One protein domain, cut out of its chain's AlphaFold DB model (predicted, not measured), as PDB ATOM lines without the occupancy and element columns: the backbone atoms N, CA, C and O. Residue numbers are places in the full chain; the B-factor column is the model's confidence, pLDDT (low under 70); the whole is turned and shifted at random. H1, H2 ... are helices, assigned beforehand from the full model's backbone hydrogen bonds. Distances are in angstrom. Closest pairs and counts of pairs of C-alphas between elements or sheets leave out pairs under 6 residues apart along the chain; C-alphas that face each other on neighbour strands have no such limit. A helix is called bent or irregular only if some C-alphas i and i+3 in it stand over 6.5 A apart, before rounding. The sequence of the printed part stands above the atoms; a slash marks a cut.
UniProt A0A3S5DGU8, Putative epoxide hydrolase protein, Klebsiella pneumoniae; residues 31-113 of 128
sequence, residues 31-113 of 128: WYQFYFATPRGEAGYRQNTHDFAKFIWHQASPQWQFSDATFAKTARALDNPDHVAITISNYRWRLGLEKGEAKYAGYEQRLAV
ATOM      1  N   TRP A  31      -7.707  -2.242 -31.051       95.56
ATOM      2  CA  TRP A  31      -8.379  -1.736 -29.842       95.56
ATOM      3  C   TRP A  31      -9.295  -0.514 -30.071       95.56
ATOM      4  O   TRP A  31     -10.366  -0.402 -29.470       95.56
ATOM      5  N   TYR A  32      -8.894   0.397 -30.961       96.31
ATOM      6  CA  TYR A  32      -9.612   1.636 -31.252       96.31
ATOM      7  C   TYR A  32     -10.981   1.393 -31.903       96.31
ATOM      8  O   TYR A  32     -11.894   2.183 -31.676       96.31
ATOM      9  N   GLN A  33     -11.182   0.291 -32.639       94.69
ATOM     10  CA  GLN A  33     -12.491  -0.019 -33.231       94.69
ATOM     11  C   GLN A  33     -13.553  -0.255 -32.145       94.69
ATOM     12  O   GLN A  33     -14.685   0.211 -32.262       94.69
ATOM     13  N   PHE A  34     -13.162  -0.904 -31.044       94.81
ATOM     14  CA  PHE A  34     -14.030  -1.151 -29.892       94.81
ATOM     15  C   PHE A  34     -14.232   0.106 -29.054       94.81
ATOM     16  O   PHE A  34     -15.317   0.334 -28.526       94.81
ATOM     17  N   TYR A  35     -13.214   0.964 -28.970       97.69
ATOM     18  CA  TYR A  35     -13.362   2.277 -28.352       97.69
ATOM     19  C   TYR A  35     -14.452   3.089 -29.070       97.69
ATOM     20  O   TYR A  35     -15.401   3.544 -28.427       97.69
ATOM     21  N   PHE A  36     -14.387   3.177 -30.402       98.06
ATOM     22  CA  PHE A  36     -15.344   3.901 -31.253       98.06
ATOM     23  C   PHE A  36     -16.770   3.327 -31.259       98.06
ATOM     24  O   PHE A  36     -17.731   4.054 -31.530       98.06
ATOM     25  N   ALA A  37     -16.941   2.059 -30.885       96.56
ATOM     26  CA  ALA A  37     -18.260   1.470 -30.666       96.56
ATOM     27  C   ALA A  37     -19.027   2.122 -29.498       96.56
ATOM     28  O   ALA A  37     -20.244   1.986 -29.406       96.56
ATOM     29  N   THR A  38     -18.341   2.850 -28.611       97.44
ATOM     30  CA  THR A  38     -18.944   3.443 -27.412       97.44
ATOM     31  C   THR A  38     -19.221   4.946 -27.570       97.44
ATOM     32  O   THR A  38     -18.471   5.644 -28.261       97.44
ATOM     33  N   PRO A  39     -20.225   5.505 -26.862       97.69
ATOM     34  CA  PRO A  39     -20.421   6.958 -26.792       97.69
ATOM     35  C   PRO A  39     -19.200   7.695 -26.221       97.69
ATOM     36  O   PRO A  39     -18.858   8.791 -26.662       97.69
ATOM     37  N   ARG A  40     -18.498   7.067 -25.264       98.38
ATOM     38  CA  ARG A  40     -17.247   7.594 -24.702       98.38
ATOM     39  C   ARG A  40     -16.163   7.710 -25.768       98.38
ATOM     40  O   ARG A  40     -15.432   8.695 -25.762       98.38
ATOM     41  N   GLY A  41     -16.054   6.726 -26.657       98.00
ATOM     42  CA  GLY A  41     -15.067   6.743 -27.726       98.00
ATOM     43  C   GLY A  41     -15.330   7.814 -28.763       98.00
ATOM     44  O   GLY A  41     -14.408   8.517 -29.158       98.00
ATOM     45  N   GLU A  42     -16.593   8.008 -29.135       98.06
ATOM     46  CA  GLU A  42     -16.986   9.118 -30.000       98.06
ATOM     47  C   GLU A  42     -16.650  10.481 -29.375       98.06
ATOM     48  O   GLU A  42     -16.014  11.317 -30.020       98.06
ATOM     49  N   ALA A  43     -17.026  10.705 -28.112       98.25
ATOM     50  CA  ALA A  43     -16.718  11.952 -27.416       98.25
ATOM     51  C   ALA A  43     -15.203  12.168 -27.270       98.25
ATOM     52  O   ALA A  43     -14.705  13.259 -27.546       98.25
ATOM     53  N   GLY A  44     -14.465  11.123 -26.890       98.19
ATOM     54  CA  GLY A  44     -13.017  11.176 -26.736       98.19
ATOM     55  C   GLY A  44     -12.296  11.452 -28.052       98.19
ATOM     56  O   GLY A  44     -11.374  12.264 -28.071       98.19
ATOM     57  N   TYR A  45     -12.749  10.853 -29.157       98.19
ATOM     58  CA  TYR A  45     -12.177  11.117 -30.474       98.19
ATOM     59  C   TYR A  45     -12.467  12.534 -30.954       98.19
ATOM     60  O   TYR A  45     -11.570  13.194 -31.468       98.19
ATOM     61  N   ARG A  46     -13.688  13.036 -30.733       97.81
ATOM     62  CA  ARG A  46     -14.064  14.415 -31.075       97.81
ATOM     63  C   ARG A  46     -13.248  15.455 -30.310       97.81
ATOM     64  O   ARG A  46     -12.868  16.466 -30.878       97.81
ATOM     65  N   GLN A  47     -12.994  15.213 -29.027       98.06
ATOM     66  CA  GLN A  47     -12.242  16.140 -28.177       98.06
ATOM     67  C   GLN A  47     -10.733  16.092 -28.438       98.06
ATOM     68  O   GLN A  47     -10.062  17.105 -28.289       98.06
ATOM     69  N   ASN A  48     -10.204  14.929 -28.830       97.88
ATOM     70  CA  ASN A  48      -8.764  14.680 -28.919       97.88
ATOM     71  C   ASN A  48      -8.350  14.182 -30.313       97.88
ATOM     72  O   ASN A  48      -7.486  13.317 -30.423       97.88
ATOM     73  N   THR A  49      -8.981  14.667 -31.390       97.69
ATOM     74  CA  THR A  49      -8.815  14.100 -32.746       97.69
ATOM     75  C   THR A  49      -7.353  14.064 -33.191       97.69
ATOM     76  O   THR A  49      -6.887  13.038 -33.688       97.69
ATOM     77  N   HIS A  50      -6.615  15.156 -32.970       97.50
ATOM     78  CA  HIS A  50      -5.203  15.274 -33.348       97.50
ATOM     79  C   HIS A  50      -4.322  14.334 -32.526       97.50
ATOM     80  O   HIS A  50      -3.600  13.521 -33.101       97.50
ATOM     81  N   ASP A  51      -4.425  14.381 -31.199       97.81
ATOM     82  CA  ASP A  51      -3.607  13.545 -30.313       97.81
ATOM     83  C   ASP A  51      -3.889  12.055 -30.523       97.81
ATOM     84  O   ASP A  51      -2.963  11.246 -30.619       97.81
ATOM     85  N   PHE A  52      -5.164  11.690 -30.682       98.06
ATOM     86  CA  PHE A  52      -5.569  10.320 -30.964       98.06
ATOM     87  C   PHE A  52      -5.016   9.851 -32.312       98.06
ATOM     88  O   PHE A  52      -4.419   8.779 -32.393       98.06
ATOM     89  N   ALA A  53      -5.166  10.641 -33.380       97.25
ATOM     90  CA  ALA A  53      -4.651  10.272 -34.697       97.25
ATOM     91  C   ALA A  53      -3.119  10.148 -34.703       97.25
ATOM     92  O   ALA A  53      -2.592   9.196 -35.279       97.25
ATOM     93  N   LYS A  54      -2.406  11.051 -34.017       96.88
ATOM     94  CA  LYS A  54      -0.945  10.987 -33.877       96.88
ATOM     95  C   LYS A  54      -0.508   9.724 -33.138       96.88
ATOM     96  O   LYS A  54       0.437   9.057 -33.561       96.88
ATOM     97  N   PHE A  55      -1.220   9.363 -32.071       97.00
ATOM     98  CA  PHE A  55      -0.981   8.121 -31.342       97.00
ATOM     99  C   PHE A  55      -1.170   6.893 -32.243       97.00
ATOM    100  O   PHE A  55      -0.292   6.031 -32.295       97.00
ATOM    101  N   ILE A  56      -2.251   6.849 -33.031       96.31
ATOM    102  CA  ILE A  56      -2.486   5.772 -34.004       96.31
ATOM    103  C   ILE A  56      -1.378   5.711 -35.065       96.31
ATOM    104  O   ILE A  56      -0.945   4.617 -35.410       96.31
ATOM    105  N   TRP A  57      -0.868   6.846 -35.553       96.06
ATOM    106  CA  TRP A  57       0.246   6.866 -36.513       96.06
ATOM    107  C   TRP A  57       1.516   6.232 -35.940       96.06
ATOM    108  O   TRP A  57       2.142   5.411 -36.610       96.06
ATOM    109  N   HIS A  58       1.869   6.550 -34.692       95.88
ATOM    110  CA  HIS A  58       3.002   5.913 -34.020       95.88
ATOM    111  C   HIS A  58       2.782   4.409 -33.812       95.88
ATOM    112  O   HIS A  58       3.708   3.632 -34.020       95.88
ATOM    113  N   GLN A  59       1.570   3.975 -33.448       93.81
ATOM    114  CA  GLN A  59       1.270   2.546 -33.301       93.81
ATOM    115  C   GLN A  59       1.324   1.796 -34.642       93.81
ATOM    116  O   GLN A  59       1.872   0.698 -34.710       93.81
ATOM    117  N   ALA A  60       0.775   2.383 -35.708       92.75
ATOM    118  CA  ALA A  60       0.720   1.774 -37.036       92.75
ATOM    119  C   ALA A  60       2.074   1.796 -37.763       92.75
ATOM    120  O   ALA A  60       2.302   1.006 -38.678       92.75
ATOM    121  N   SER A  61       2.979   2.703 -37.396       93.06
ATOM    122  CA  SER A  61       4.319   2.807 -37.980       93.06
ATOM    123  C   SER A  61       5.372   3.131 -36.912       93.06
ATOM    124  O   SER A  61       5.926   4.230 -36.911       93.06
ATOM    125  N   PRO A  62       5.713   2.173 -36.024       92.69
ATOM    126  CA  PRO A  62       6.566   2.432 -34.855       92.69
ATOM    127  C   PRO A  62       7.978   2.921 -35.186       92.69
ATOM    128  O   PRO A  62       8.607   3.607 -34.387       92.69
ATOM    129  N   GLN A  63       8.489   2.558 -36.362       95.31
ATOM    130  CA  GLN A  63       9.826   2.940 -36.824       95.31
ATOM    131  C   GLN A  63       9.829   4.240 -37.637       95.31
ATOM    132  O   GLN A  63      10.896   4.770 -37.948       95.31
ATOM    133  N   TRP A  64       8.655   4.767 -38.002       95.88
ATOM    134  CA  TRP A  64       8.576   5.995 -38.775       95.88
ATOM    135  C   TRP A  64       8.746   7.210 -37.866       95.88
ATOM    136  O   TRP A  64       7.850   7.602 -37.120       95.88
ATOM    137  N   GLN A  65       9.913   7.838 -37.969       94.88
ATOM    138  CA  GLN A  65      10.248   9.082 -37.277       94.88
ATOM    139  C   GLN A  65       9.676  10.288 -38.041       94.88
ATOM    140  O   GLN A  65      10.415  11.072 -38.637       94.88
ATOM    141  N   PHE A  66       8.348  10.407 -38.109       95.31
ATOM    142  CA  PHE A  66       7.719  11.570 -38.735       95.31
ATOM    143  C   PHE A  66       7.875  12.821 -37.871       95.31
ATOM    144  O   PHE A  66       7.823  12.766 -36.645       95.31
ATOM    145  N   SER A  67       8.035  13.973 -38.524       95.69
ATOM    146  CA  SER A  67       8.075  15.254 -37.821       95.69
ATOM    147  C   SER A  67       6.674  15.716 -37.417       95.69
ATOM    148  O   SER A  67       5.682  15.397 -38.081       95.69
ATOM    149  N   ASP A  68       6.594  16.565 -36.396       93.56
ATOM    150  CA  ASP A  68       5.337  17.210 -36.007       93.56
ATOM    151  C   ASP A  68       4.729  18.023 -37.153       93.56
ATOM    152  O   ASP A  68       3.518  17.995 -37.359       93.56
ATOM    153  N   ALA A  69       5.565  18.679 -37.964       95.38
ATOM    154  CA  ALA A  69       5.120  19.405 -39.149       95.38
ATOM    155  C   ALA A  69       4.491  18.469 -40.200       95.38
ATOM    156  O   ALA A  69       3.493  18.823 -40.833       95.38
ATOM    157  N   THR A  70       5.042  17.262 -40.369       95.31
ATOM    158  CA  THR A  70       4.492  16.228 -41.259       95.31
ATOM    159  C   THR A  70       3.101  15.802 -40.800       95.31
ATOM    160  O   THR A  70       2.175  15.758 -41.612       95.31
ATOM    161  N   PHE A  71       2.942  15.529 -39.503       96.19
ATOM    162  CA  PHE A  71       1.648  15.157 -38.941       96.19
ATOM    163  C   PHE A  71       0.642  16.310 -39.038       96.19
ATOM    164  O   PHE A  71      -0.429  16.137 -39.617       96.19
ATOM    165  N   ALA A  72       1.009  17.505 -38.566       93.00
ATOM    166  CA  ALA A  72       0.134  18.677 -38.523       93.00
ATOM    167  C   ALA A  72      -0.431  19.046 -39.902       93.00
ATOM    168  O   ALA A  72      -1.588  19.449 -40.018       93.00
ATOM    169  N   LYS A  73       0.348  18.851 -40.975       94.62
ATOM    170  CA  LYS A  73      -0.129  19.067 -42.347       94.62
ATOM    171  C   LYS A  73      -1.314  18.163 -42.704       94.62
ATOM    172  O   LYS A  73      -2.236  18.629 -43.367       94.62
ATOM    173  N   THR A  74      -1.291  16.904 -42.269       91.56
ATOM    174  CA  THR A  74      -2.393  15.951 -42.488       91.56
ATOM    175  C   THR A  74      -3.527  16.178 -41.501       91.56
ATOM    176  O   THR A  74      -4.694  16.105 -41.871       91.56
ATOM    177  N   ALA A  75      -3.186  16.505 -40.256       92.62
ATOM    178  CA  ALA A  75      -4.143  16.640 -39.174       92.62
ATOM    179  C   ALA A  75      -5.187  17.740 -39.437       92.62
ATOM    180  O   ALA A  75      -6.349  17.570 -39.087       92.62
ATOM    181  N   ARG A  76      -4.827  18.789 -40.190       93.12
ATOM    182  CA  ARG A  76      -5.776  19.810 -40.680       93.12
ATOM    183  C   ARG A  76      -6.938  19.250 -41.506       93.12
ATOM    184  O   ARG A  76      -8.000  19.854 -41.545       93.12
ATOM    185  N   ALA A  77      -6.744  18.136 -42.210       94.06
ATOM    186  CA  ALA A  77      -7.822  17.493 -42.962       94.06
ATOM    187  C   ALA A  77      -8.785  16.722 -42.041       94.06
ATOM    188  O   ALA A  77      -9.942  16.516 -42.401       94.06
ATOM    189  N   LEU A  78      -8.314  16.328 -40.853       94.81
ATOM    190  CA  LEU A  78      -9.113  15.650 -39.829       94.81
ATOM    191  C   LEU A  78     -10.044  16.624 -39.087       94.81
ATOM    192  O   LEU A  78     -10.988  16.179 -38.445       94.81
ATOM    193  N   ASP A  79      -9.823  17.935 -39.228       95.19
ATOM    194  CA  ASP A  79     -10.721  18.993 -38.734       95.19
ATOM    195  C   ASP A  79     -11.999  19.141 -39.578       95.19
ATOM    196  O   ASP A  79     -12.833  20.007 -39.311       95.19
ATOM    197  N   ASN A  80     -12.167  18.318 -40.619       96.56
ATOM    198  CA  ASN A  80     -13.418  18.256 -41.359       96.56
ATOM    199  C   ASN A  80     -14.579  17.937 -40.386       96.56
ATOM    200  O   ASN A  80     -14.473  16.971 -39.625       96.56
ATOM    201  N   PRO A  81     -15.691  18.699 -40.415       95.31
ATOM    202  CA  PRO A  81     -16.806  18.517 -39.479       95.31
ATOM    203  C   PRO A  81     -17.417  17.105 -39.507       95.31
ATOM    204  O   PRO A  81     -17.932  16.641 -38.489       95.31
ATOM    205  N   ASP A  82     -17.304  16.399 -40.632       96.62
ATOM    206  CA  ASP A  82     -17.831  15.047 -40.815       96.62
ATOM    207  C   ASP A  82     -16.831  13.954 -40.403       96.62
ATOM    208  O   ASP A  82     -17.213  12.792 -40.257       96.62
ATOM    209  N   HIS A  83     -15.554  14.291 -40.180       97.44
ATOM    210  CA  HIS A  83     -14.473  13.320 -39.959       97.44
ATOM    211  C   HIS A  83     -14.768  12.348 -38.813       97.44
ATOM    212  O   HIS A  83     -14.649  11.127 -38.960       97.44
ATOM    213  N   VAL A  84     -15.207  12.882 -37.671       97.25
ATOM    214  CA  VAL A  84     -15.574  12.067 -36.506       97.25
ATOM    215  C   VAL A  84     -16.758  11.166 -36.842       97.25
ATOM    216  O   VAL A  84     -16.698   9.971 -36.574       97.25
ATOM    217  N   ALA A  85     -17.816  11.708 -37.450       96.88
ATOM    218  CA  ALA A  85     -19.017  10.940 -37.768       96.88
ATOM    219  C   ALA A  85     -18.709   9.781 -38.728       96.88
ATOM    220  O   ALA A  85     -19.099   8.645 -38.466       96.88
ATOM    221  N   ILE A  86     -17.927  10.045 -39.778       96.56
ATOM    222  CA  ILE A  86     -17.498   9.036 -40.749       96.56
ATOM    223  C   ILE A  86     -16.609   7.977 -40.096       96.56
ATOM    224  O   ILE A  86     -16.813   6.785 -40.322       96.56
ATOM    225  N   THR A  87     -15.658   8.381 -39.250       97.06
ATOM    226  CA  THR A  87     -14.778   7.437 -38.542       97.06
ATOM    227  C   THR A  87     -15.592   6.499 -37.654       97.06
ATOM    228  O   THR A  87     -15.430   5.280 -37.715       97.06
ATOM    229  N   ILE A  88     -16.499   7.057 -36.853       97.44
ATOM    230  CA  ILE A  88     -17.343   6.286 -35.942       97.44
ATOM    231  C   ILE A  88     -18.279   5.351 -36.714       97.44
ATOM    232  O   ILE A  88     -18.321   4.161 -36.400       97.44
ATOM    233  N   SER A  89     -18.966   5.854 -37.745       95.12
ATOM    234  CA  SER A  89     -19.856   5.050 -38.592       95.12
ATOM    235  C   SER A  89     -19.101   3.894 -39.253       95.12
ATOM    236  O   SER A  89     -19.538   2.749 -39.166       95.12
ATOM    237  N   ASN A  90     -17.901   4.137 -39.794       93.69
ATOM    238  CA  ASN A  90     -17.071   3.098 -40.408       93.69
ATOM    239  C   ASN A  90     -16.772   1.935 -39.445       93.69
ATOM    240  O   ASN A  90     -16.959   0.767 -39.796       93.69
ATOM    241  N   TYR A  91     -16.323   2.230 -38.221       94.50
ATOM    242  CA  TYR A  91     -15.981   1.173 -37.262       94.50
ATOM    243  C   TYR A  91     -17.212   0.508 -36.637       94.50
ATOM    244  O   TYR A  91     -17.192  -0.703 -36.423       94.50
ATOM    245  N   ARG A  92     -18.307   1.244 -36.406       94.75
ATOM    246  CA  ARG A  92     -19.578   0.651 -35.957       94.75
ATOM    247  C   ARG A  92     -20.173  -0.259 -37.023       94.75
ATOM    248  O   ARG A  92     -20.567  -1.378 -36.707       94.75
ATOM    249  N   TRP A  93     -20.174   0.173 -38.282       92.88
ATOM    250  CA  TRP A  93     -20.610  -0.643 -39.409       92.88
ATOM    251  C   TRP A  93     -19.768  -1.913 -39.530       92.88
ATOM    252  O   TRP A  93     -20.331  -3.001 -39.628       92.88
ATOM    253  N   ARG A  94     -18.436  -1.802 -39.436       90.00
ATOM    254  CA  ARG A  94     -17.525  -2.954 -39.503       90.00
ATOM    255  C   ARG A  94     -17.794  -3.999 -38.417       90.00
ATOM    256  O   ARG A  94     -17.649  -5.187 -38.683       90.00
ATOM    257  N   LEU A  95     -18.203  -3.558 -37.226       90.00
ATOM    258  CA  LEU A  95     -18.578  -4.414 -36.095       90.00
ATOM    259  C   LEU A  95     -20.050  -4.871 -36.119       90.00
ATOM    260  O   LEU A  95     -20.509  -5.480 -35.159       90.00
ATOM    261  N   GLY A  96     -20.819  -4.555 -37.166       90.00
ATOM    262  CA  GLY A  96     -22.239  -4.916 -37.240       90.00
ATOM    263  C   GLY A  96     -23.161  -4.100 -36.322       90.00
ATOM    264  O   GLY A  96     -24.324  -4.453 -36.150       90.00
ATOM    265  N   LEU A  97     -22.669  -3.003 -35.738       90.88
ATOM    266  CA  LEU A  97     -23.406  -2.154 -34.791       90.88
ATOM    267  C   LEU A  97     -24.225  -1.052 -35.472       90.88
ATOM    268  O   LEU A  97     -25.025  -0.381 -34.822       90.88
ATOM    269  N   GLU A  98     -24.031  -0.854 -36.775       90.56
ATOM    270  CA  GLU A  98     -24.736   0.140 -37.576       90.56
ATOM    271  C   GLU A  98     -25.210  -0.480 -38.895       90.56
ATOM    272  O   GLU A  98     -24.509  -1.284 -39.518       90.56
ATOM    273  N   LYS A  99     -26.421  -0.114 -39.327       86.44
ATOM    274  CA  LYS A  99     -26.961  -0.533 -40.623       86.44
ATOM    275  C   LYS A  99     -26.454   0.417 -41.703       86.44
ATOM    276  O   LYS A  99     -26.623   1.624 -41.578       86.44
ATOM    277  N   GLY A 100     -25.886  -0.141 -42.770       84.88
ATOM    278  CA  GLY A 100     -25.533   0.636 -43.959       84.88
ATOM    279  C   GLY A 100     -26.768   1.175 -44.692       84.88
ATOM    280  O   GLY A 100     -27.901   0.749 -44.451       84.88
ATOM    281  N   GLU A 101     -26.556   2.102 -45.624       84.50
ATOM    282  CA  GLU A 101     -27.643   2.652 -46.437       84.50
ATOM    283  C   GLU A 101     -28.185   1.625 -47.450       84.50
ATOM    284  O   GLU A 101     -27.427   0.924 -48.121       84.50
ATOM    285  N   ALA A 102     -29.509   1.599 -47.650       86.12
ATOM    286  CA  ALA A 102     -30.175   0.646 -48.547       86.12
ATOM    287  C   ALA A 102     -29.650   0.693 -49.995       86.12
ATOM    288  O   ALA A 102     -29.526  -0.343 -50.646       86.12
ATOM    289  N   LYS A 103     -29.278   1.886 -50.481       89.69
ATOM    290  CA  LYS A 103     -28.717   2.084 -51.828       89.69
ATOM    291  C   LYS A 103     -27.368   1.377 -52.037       89.69
ATOM    292  O   LYS A 103     -27.003   1.112 -53.179       89.69
ATOM    293  N   TYR A 104     -26.650   1.042 -50.959       88.75
ATOM    294  CA  TYR A 104     -25.374   0.324 -51.013       88.75
ATOM    295  C   TYR A 104     -25.491  -1.170 -50.681       88.75
ATOM    296  O   TYR A 104     -24.547  -1.917 -50.922       88.75
ATOM    297  N   ALA A 105     -26.656  -1.644 -50.224       87.12
ATOM    298  CA  ALA A 105     -26.850  -3.032 -49.796       87.12
ATOM    299  C   ALA A 105     -26.492  -4.067 -50.881       87.12
ATOM    300  O   ALA A 105     -25.895  -5.098 -50.580       87.12
ATOM    301  N   GLY A 106     -26.801  -3.779 -52.152       88.94
ATOM    302  CA  GLY A 106     -26.438  -4.659 -53.267       88.94
ATOM    303  C   GLY A 106     -24.925  -4.764 -53.498       88.94
ATOM    304  O   GLY A 106     -24.440  -5.815 -53.917       88.94
ATOM    305  N   TYR A 107     -24.162  -3.706 -53.202       88.25
ATOM    306  CA  TYR A 107     -22.700  -3.766 -53.238       88.25
ATOM    307  C   TYR A 107     -22.163  -4.559 -52.049       88.25
ATOM    308  O   TYR A 107     -21.359  -5.463 -52.258       88.25
ATOM    309  N   GLU A 108     -22.673  -4.313 -50.841       87.19
ATOM    310  CA  GLU A 108     -22.243  -5.038 -49.639       87.19
ATOM    311  C   GLU A 108     -22.478  -6.549 -49.744       87.19
ATOM    312  O   GLU A 108     -21.599  -7.339 -49.407       87.19
ATOM    313  N   GLN A 109     -23.608  -6.982 -50.316       86.69
ATOM    314  CA  GLN A 109     -23.872  -8.405 -50.578       86.69
ATOM    315  C   GLN A 109     -22.836  -9.034 -51.516       86.69
ATOM    316  O   GLN A 109     -22.417 -10.173 -51.315       86.69
ATOM    317  N   ARG A 110     -22.399  -8.294 -52.541       87.94
ATOM    318  CA  ARG A 110     -21.371  -8.760 -53.480       87.94
ATOM    319  C   ARG A 110     -19.981  -8.762 -52.856       87.94
ATOM    320  O   ARG A 110     -19.177  -9.609 -53.220       87.94
ATOM    321  N   LEU A 111     -19.689  -7.831 -51.952       88.00
ATOM    322  CA  LEU A 111     -18.406  -7.764 -51.248       88.00
ATOM    323  C   LEU A 111     -18.307  -8.810 -50.128       88.00
ATOM    324  O   LEU A 111     -17.220  -9.326 -49.878       88.00
ATOM    325  N   ALA A 112     -19.432  -9.196 -49.519       85.81
ATOM    326  CA  ALA A 112     -19.486 -10.193 -48.450       85.81
ATOM    327  C   ALA A 112     -18.966 -11.581 -48.868       85.81
ATOM    328  O   ALA A 112     -18.470 -12.320 -48.021       85.81
ATOM    329  N   VAL A 113     -19.025 -11.918 -50.163       87.69
ATOM    330  CA  VAL A 113     -18.473 -13.173 -50.711       87.69
ATOM    331  C   VAL A 113     -16.987 -13.084 -51.090       87.69
ATOM    332  O   VAL A 113     -16.460 -14.024 -51.676       87.69
TER     333      VAL A 113
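What this domain is: This is residues 31 to 113 of the 128 residues of the protein "Putative epoxide hydrolase protein" of Klebsiella pneumoniae (UniProt A0A3S5DGU8). A loose, elongated string of six helices has H1, H2 and H5 grouped in its middle, a V of H3 and H4 toward one end and H6 on its own at the other. The link after H3 spans the open side of the V, where residues 59 to 65 stick out. The printed part has 83 residues, with H1 to H6 in that order, no named strand, and class all helix. The radius of gyration of the C-alphas is 15.1 A, and the spans are 43 by 27 by 23 A.

Where its parts are: H1, residues 31 to 36, begins at C-alpha 31 (-8.379, -1.736, -29.842). H2 holds residues 39 to 47. H3, residues 49 to 60, is 16.2 A long; H4, residues 68 to 78, 15.0 A; H5, residues 83 to 94, 16.6 A. H6, residues 102 to 112, is 15.2 A long and ends at C-alpha 112 (-19.486, -10.193, -48.450); it is irregular, with C-alphas 103 and 106 7.3 A apart.

How they stand to each other: H1 and H2 touch only at the corner, closest at the C-alphas of Tyr 35 and Gly 41, 4.8 A. H5 touches H1 with residues 88 to 92 alone, closest C-alphas Gln 33 and Tyr 91, 5.5 A, at a steep tilt of 68 degrees, only just short of about perpendicular. H5 touches H2 with residues 84 to 88 alone, closest C-alphas Arg 46 and Val 84, 6.1 A, at a shallow tilt of 31 degrees, opposite ways. H3 touches H4 with residues 49 to 54 alone, closest C-alphas His 50 and Ala 75, 6.1 A, at a steep tilt of 61 degrees. H4 and H5 meet only through their link; H5 and H6 are apart. In H1, H2, H3 and H5 every O i to N i+4 pair is within hydrogen-bond range; in H4 4 of 7, in H6 5 of 7.

The domain as a whole: The C-alphas farthest apart, Gln 65 and Ala 102, are 42.8 A apart. The printed part has no cut and no long link. No printed residue is under 70 in pLDDT.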